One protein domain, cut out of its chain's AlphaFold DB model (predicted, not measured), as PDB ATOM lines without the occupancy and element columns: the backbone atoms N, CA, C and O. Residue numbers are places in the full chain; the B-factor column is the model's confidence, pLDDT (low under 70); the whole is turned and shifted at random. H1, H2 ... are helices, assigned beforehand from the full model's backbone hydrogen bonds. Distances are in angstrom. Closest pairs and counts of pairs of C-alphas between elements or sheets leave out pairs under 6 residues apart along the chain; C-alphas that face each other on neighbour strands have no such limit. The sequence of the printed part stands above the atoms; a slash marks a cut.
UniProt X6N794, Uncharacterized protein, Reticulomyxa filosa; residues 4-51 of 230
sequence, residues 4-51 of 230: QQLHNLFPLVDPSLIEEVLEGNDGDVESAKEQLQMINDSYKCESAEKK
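Overview. This is residues 4 to 51 of the 230 residues of an uncharacterized protein of Reticulomyxa filosa (UniProt X6N794). One long helix, H3, makes the length of this rod-shaped domain, and at its first part the short helix H2 packs on it at a slant, the two forming a helical hairpin with a tight turn. The still shorter H1 sits near that same end, beside the start of H2, while residues 45 to 51 at the far end stick out free. The printed part has 48 residues with three named helices, H1, H2 and H3 along the chain, and no named strand; its class is all helix. It is only just compact, close to loose, with a radius of gyration of the C-alphas of 11.0 A and spans of 37 by 16 by 14 A.

Along the chain. Find C-alpha 4 at (4.073, -43.446, -15.040), where H1 begins; it holds residues 4 to 9. Next look at C-alpha 15 at (4.308, -40.450, -7.600), from which H2 runs through residue 24, 14.2 A from first to last C-alpha. H3 holds residues 29 to 49, 29.8 A long, and ends at C-alpha 49 at (14.641, -51.561, 10.941).

Arrangement. H1 and H2 only just touch, with 3 pairs of C-alphas within 8 A, the closest being those of His 7 and Pro 15 at 6.2 A; their lines are about perpendicular, at 75 degrees. H2 and H3 touch, through residues 29 to 36 alone of H3, and their closest C-alphas, Leu 22 and Ala 32, are 5.5 A apart. This helical hairpin has a steep tilt of 44 degrees, opposite ways. H1 and H3 are close but not clearly touching: their closest C-alphas, Leu 6 and Lys 33, are 7.3 A apart. In H1, H2 and H3 every O i to N i+4 pair is within hydrogen-bond range.

Size, cuts and confidence. Look to Asp 26 and Lys 51 for the C-alphas farthest apart, 36.9 A. The printed part has no cut, and both links are tight. The mean pLDDT of the printed part is 79.5, and residues 45 to 51 are under 70.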
ATOM      1  N   GLN A   4       4.923 -42.288 -15.298       77.31
ATOM      2  CA  GLN A   4       4.073 -43.446 -15.040       77.31
ATOM      3  C   GLN A   4       4.792 -44.799 -15.209       77.31
ATOM      4  O   GLN A   4       4.466 -45.769 -14.528       77.31
ATOM      5  N   GLN A   5       5.797 -44.883 -16.087       80.25
ATOM      6  CA  GLN A   5       6.638 -46.075 -16.235       80.25
ATOM      7  C   GLN A   5       7.637 -46.210 -15.081       80.25
ATOM      8  O   GLN A   5       7.904 -47.330 -14.652       80.25
ATOM      9  N   LEU A   6       8.151 -45.093 -14.556       79.94
ATOM     10  CA  LEU A   6       9.004 -45.093 -13.363       79.94
ATOM     11  C   LEU A   6       8.209 -45.466 -12.107       79.94
ATOM     12  O   LEU A   6       8.693 -46.263 -11.309       79.94
ATOM     13  N   HIS A   7       6.961 -45.012 -11.980       84.31
ATOM     14  CA  HIS A   7       6.089 -45.422 -10.876       84.31
ATOM     15  C   HIS A   7       5.827 -46.934 -10.848       84.31
ATOM     16  O   HIS A   7       5.897 -47.555  -9.791       84.31
ATOM     17  N   ASN A   8       5.643 -47.561 -12.014       83.56
ATOM     18  CA  ASN A   8       5.506 -49.019 -12.096       83.56
ATOM     19  C   ASN A   8       6.777 -49.774 -11.660       83.56
ATOM     20  O   ASN A   8       6.680 -50.921 -11.227       83.56
ATOM     21  N   LEU A   9       7.960 -49.166 -11.792       82.56
ATOM     22  CA  LEU A   9       9.234 -49.757 -11.365       82.56
ATOM     23  C   LEU A   9       9.534 -49.504  -9.881       82.56
ATOM     24  O   LEU A   9      10.181 -50.332  -9.239       82.56
ATOM     25  N   PHE A  10       9.033 -48.398  -9.330       84.88
ATOM     26  CA  PHE A  10       9.251 -47.971  -7.950       84.88
ATOM     27  C   PHE A  10       7.915 -47.742  -7.226       84.88
ATOM     28  O   PHE A  10       7.599 -46.613  -6.855       84.88
ATOM     29  N   PRO A  11       7.121 -48.803  -6.987       82.12
ATOM     30  CA  PRO A  11       5.767 -48.672  -6.442       82.12
ATOM     31  C   PRO A  11       5.726 -48.188  -4.985       82.12
ATOM     32  O   PRO A  11       4.681 -47.753  -4.516       82.12
ATOM     33  N   LEU A  12       6.847 -48.280  -4.264       80.56
ATOM     34  CA  LEU A  12       6.973 -47.810  -2.881       80.56
ATOM     35  C   LEU A  12       7.292 -46.312  -2.788       80.56
ATOM     36  O   LEU A  12       7.255 -45.752  -1.696       80.56
ATOM     37  N   VAL A  13       7.629 -45.681  -3.913       81.25
ATOM     38  CA  VAL A  13       7.988 -44.267  -3.974       81.25
ATOM     39  C   VAL A  13       6.773 -43.465  -4.435       81.25
ATOM     40  O   VAL A  13       6.108 -43.834  -5.404       81.25
ATOM     41  N   ASP A  14       6.481 -42.378  -3.721       86.75
ATOM     42  CA  ASP A  14       5.341 -41.506  -4.008       86.75
ATOM     43  C   ASP A  14       5.426 -40.946  -5.448       86.75
ATOM     44  O   ASP A  14       6.485 -40.439  -5.835       86.75
ATOM     45  N   PRO A  15       4.343 -41.010  -6.249       83.81
ATOM     46  CA  PRO A  15       4.308 -40.450  -7.600       83.81
ATOM     47  C   PRO A  15       4.777 -38.993  -7.693       83.81
ATOM     48  O   PRO A  15       5.451 -38.640  -8.657       83.81
ATOM     49  N   SER A  16       4.479 -38.158  -6.693       86.00
ATOM     50  CA  SER A  16       4.920 -36.760  -6.668       86.00
ATOM     51  C   SER A  16       6.435 -36.629  -6.504       86.00
ATOM     52  O   SER A  16       7.037 -35.746  -7.108       86.00
ATOM     53  N   LEU A  17       7.074 -37.544  -5.766       88.56
ATOM     54  CA  LEU A  17       8.534 -37.580  -5.637       88.56
ATOM     55  C   LEU A  17       9.200 -38.071  -6.931       88.56
ATOM     56  O   LEU A  17      10.289 -37.626  -7.277       88.56
ATOM     57  N   ILE A  18       8.545 -38.964  -7.677       86.25
ATOM     58  CA  ILE A  18       9.027 -39.423  -8.989       86.25
ATOM     59  C   ILE A  18       9.028 -38.271  -9.998       86.25
ATOM     60  O   ILE A  18       9.985 -38.135 -10.759       86.25
ATOM     61  N   GLU A  19       7.985 -37.441  -9.996       86.75
ATOM     62  CA  GLU A  19       7.916 -36.244 -10.839       86.75
ATOM     63  C   GLU A  19       8.987 -35.216 -10.450       86.75
ATOM     64  O   GLU A  19       9.687 -34.722 -11.330       86.75
ATOM     65  N   GLU A  20       9.194 -34.977  -9.153       86.50
ATOM     66  CA  GLU A  20      10.224 -34.061  -8.646       86.50
ATOM     67  C   GLU A  20      11.647 -34.528  -8.992       86.50
ATOM     68  O   GLU A  20      12.478 -33.734  -9.435       86.50
ATOM     69  N   VAL A  21      11.936 -35.829  -8.861       87.81
ATOM     70  CA  VAL A  21      13.240 -36.402  -9.235       87.81
ATOM     71  C   VAL A  21      13.443 -36.349 -10.749       87.81
ATOM     72  O   VAL A  21      14.555 -36.097 -11.212       87.81
ATOM     73  N   LEU A  22      12.394 -36.557 -11.543       87.88
ATOM     74  CA  LEU A  22      12.492 -36.464 -12.998       87.88
ATOM     75  C   LEU A  22      12.709 -35.015 -13.460       87.88
ATOM     76  O   LEU A  22      13.524 -34.779 -14.351       87.88
ATOM     77  N   GLU A  23      12.029 -34.050 -12.838       89.25
ATOM     78  CA  GLU A  23      12.209 -32.617 -13.097       89.25
ATOM     79  C   GLU A  23      13.603 -32.140 -12.661       89.25
ATOM     80  O   GLU A  23      14.286 -31.455 -13.418       89.25
ATOM     81  N   GLY A  24      14.080 -32.577 -11.490       85.75
ATOM     82  CA  GLY A  24      15.408 -32.247 -10.968       85.75
ATOM     83  C   GLY A  24      16.581 -32.834 -11.764       85.75
ATOM     84  O   GLY A  24      17.703 -32.348 -11.631       85.75
ATOM     85  N   ASN A  25      16.332 -33.846 -12.601       88.19
ATOM     86  CA  ASN A  25      17.313 -34.424 -13.524       88.19
ATOM     87  C   ASN A  25      17.069 -33.995 -14.987       88.19
ATOM     88  O   ASN A  25      17.505 -34.686 -15.905       88.19
ATOM     89  N   ASP A  26      16.357 -32.885 -15.225       85.25
ATOM     90  CA  ASP A  26      16.059 -32.339 -16.563       85.25
ATOM     91  C   ASP A  26      15.400 -33.361 -17.522       85.25
ATOM     92  O   ASP A  26      15.575 -33.319 -18.744       85.25
ATOM     93  N   GLY A  27      14.635 -34.311 -16.978       81.88
ATOM     94  CA  GLY A  27      14.012 -35.394 -17.741       81.88
ATOM     95  C   GLY A  27      14.949 -36.547 -18.122       81.88
ATOM     96  O   GLY A  27      14.539 -37.418 -18.895       81.88
ATOM     97  N   ASP A  28      16.180 -36.594 -17.597       86.62
ATOM     98  CA  ASP A  28      17.069 -37.747 -17.742       86.62
ATOM     99  C   ASP A  28      16.590 -38.921 -16.879       86.62
ATOM    100  O   ASP A  28      16.770 -38.990 -15.661       86.62
ATOM    101  N   VAL A  29      15.973 -39.875 -17.564       84.50
ATOM    102  CA  VAL A  29      15.342 -41.058 -16.984       84.50
ATOM    103  C   VAL A  29      16.347 -41.989 -16.310       84.50
ATOM    104  O   VAL A  29      16.008 -42.576 -15.285       84.50
ATOM    105  N   GLU A  30      17.548 -42.173 -16.864       84.69
ATOM    106  CA  GLU A  30      18.511 -43.129 -16.292       84.69
ATOM    107  C   GLU A  30      19.097 -42.578 -14.988       84.69
ATOM    108  O   GLU A  30      19.140 -43.290 -13.983       84.69
ATOM    109  N   SER A  31      19.413 -41.282 -14.958       83.94
ATOM    110  CA  SER A  31      19.859 -40.588 -13.744       83.94
ATOM    111  C   SER A  31      18.761 -40.552 -12.670       83.94
ATOM    112  O   SER A  31      19.010 -40.866 -11.502       83.94
ATOM    113  N   ALA A  32      17.513 -40.263 -13.065       85.56
ATOM    114  CA  ALA A  32      16.362 -40.302 -12.163       85.56
ATOM    115  C   ALA A  32      16.125 -41.708 -11.588       85.56
ATOM    116  O   ALA A  32      15.816 -41.867 -10.408       85.56
ATOM    117  N   LYS A  33      16.310 -42.752 -12.400       85.31
ATOM    118  CA  LYS A  33      16.160 -44.149 -11.985       85.31
ATOM    119  C   LYS A  33      17.213 -44.569 -10.961       85.31
ATOM    120  O   LYS A  33      16.857 -45.268 -10.017       85.31
ATOM    121  N   GLU A  34      18.472 -44.157 -11.107       86.25
ATOM    122  CA  GLU A  34      19.517 -44.443 -10.110       86.25
ATOM    123  C   GLU A  34      19.199 -43.796  -8.754       86.25
ATOM    124  O   GLU A  34      19.305 -44.449  -7.714       86.25
ATOM    125  N   GLN A  35      18.717 -42.549  -8.755       85.44
ATOM    126  CA  GLN A  35      18.303 -41.861  -7.527       85.44
ATOM    127  C   GLN A  35      17.067 -42.508  -6.889       85.44
ATOM    128  O   GLN A  35      17.056 -42.766  -5.684       85.44
ATOM    129  N   LEU A  36      16.048 -42.838  -7.688       87.06
ATOM    130  CA  LEU A  36      14.848 -43.533  -7.213       87.06
ATOM    131  C   LEU A  36      15.163 -44.935  -6.683       87.06
ATOM    132  O   LEU A  36      14.543 -45.369  -5.714       87.06
ATOM    133  N   GLN A  37      16.150 -45.624  -7.257       87.44
ATOM    134  CA  GLN A  37      16.626 -46.911  -6.759       87.44
ATOM    135  C   GLN A  37      17.237 -46.773  -5.358       87.44
ATOM    136  O   GLN A  37      16.859 -47.528  -4.466       87.44
ATOM    137  N   MET A  38      18.099 -45.775  -5.131       84.38
ATOM    138  CA  MET A  38      18.678 -45.519  -3.804       84.38
ATOM    139  C   MET A  38      17.609 -45.175  -2.757       84.38
ATOM    140  O   MET A  38      17.670 -45.660  -1.627       84.38
ATOM    141  N   ILE A  39      16.608 -44.378  -3.137       84.69
ATOM    142  CA  ILE A  39      15.478 -44.024  -2.268       84.69
ATOM    143  C   ILE A  39      14.644 -45.269  -1.940       84.69
ATOM    144  O   ILE A  39      14.348 -45.533  -0.777       84.69
ATOM    145  N   ASN A  40      14.306 -46.074  -2.947       82.50
ATOM    146  CA  ASN A  40      13.540 -47.308  -2.781       82.50
ATOM    147  C   ASN A  40      14.268 -48.328  -1.888       82.50
ATOM    148  O   ASN A  40      13.643 -48.987  -1.059       82.50
ATOM    149  N   ASP A  41      15.590 -48.440  -2.026       81.81
ATOM    150  CA  ASP A  41      16.405 -49.319  -1.188       81.81
ATOM    151  C   ASP A  41      16.487 -48.796   0.259       81.81
ATOM    152  O   ASP A  41      16.410 -49.589   1.199       81.81
ATOM    153  N   SER A  42      16.506 -47.472   0.463       77.94
ATOM    154  CA  SER A  42      16.401 -46.854   1.794       77.94
ATOM    155  C   SER A  42      15.047 -47.124   2.456       77.94
ATOM    156  O   SER A  42      15.012 -47.504   3.623       77.94
ATOM    157  N   TYR A  43      13.934 -47.013   1.722       75.19
ATOM    158  CA  TYR A  43      12.601 -47.348   2.244       75.19
ATOM    159  C   TYR A  43      12.481 -48.827   2.624       75.19
ATOM    160  O   TYR A  43      11.864 -49.161   3.636       75.19
ATOM    161  N   LYS A  44      13.095 -49.728   1.850       72.44
ATOM    162  CA  LYS A  44      13.137 -51.158   2.186       72.44
ATOM    163  C   LYS A  44      13.960 -51.432   3.445       72.44
ATOM    164  O   LYS A  44      13.550 -52.276   4.239       72.44
ATOM    165  N   CYS A  45      15.068 -50.718   3.644       64.19
ATOM    166  CA  CYS A  45      15.887 -50.826   4.853       64.19
ATOM    167  C   CYS A  45      15.200 -50.221   6.086       64.19
ATOM    168  O   CYS A  45      15.108 -50.895   7.105       64.19
ATOM    169  N   GLU A  46      14.617 -49.021   6.003       57.91
ATOM    170  CA  GLU A  46      13.881 -48.421   7.131       57.91
ATOM    171  C   GLU A  46      12.624 -49.224   7.500       57.91
ATOM    172  O   GLU A  46      12.265 -49.335   8.675       57.91
ATOM    173  N   SER A  47      11.967 -49.847   6.516       56.38
ATOM    174  CA  SER A  47      10.855 -50.768   6.765       56.38
ATOM    175  C   SER A  47      11.307 -52.123   7.329       56.38
ATOM    176  O   SER A  47      10.457 -52.884   7.795       56.38
ATOM    177  N   ALA A  48      12.604 -52.440   7.291       52.53
ATOM    178  CA  ALA A  48      13.195 -53.589   7.970       52.53
ATOM    179  C   ALA A  48      13.670 -53.229   9.390       52.53
ATOM    180  O   ALA A  48      13.488 -54.032  10.297       52.53
ATOM    181  N   GLU A  49      14.182 -52.017   9.617       47.75
ATOM    182  CA  GLU A  49      14.641 -51.561  10.941       47.75
ATOM    183  C   GLU A  49      13.485 -51.191  11.885       47.75
ATOM    184  O   GLU A  49      13.552 -51.464  13.080       47.75
ATOM    185  N   LYS A  50      12.345 -50.703  11.371       47.34
ATOM    186  CA  LYS A  50      11.118 -50.537  12.184       47.34
ATOM    187  C   LYS A  50      10.467 -51.860  12.625       47.34
ATOM    188  O   LYS A  50       9.502 -51.822  13.385       47.34
ATOM    189  N   LYS A  51      10.968 -53.024  12.184       46.84
ATOM    190  CA  LYS A  51      10.445 -54.352  12.566       46.84
ATOM    191  C   LYS A  51      11.022 -54.910  13.873       46.84
ATOM    192  O   LYS A  51      10.524 -55.936  14.320       46.84
TER     193      LYS A  51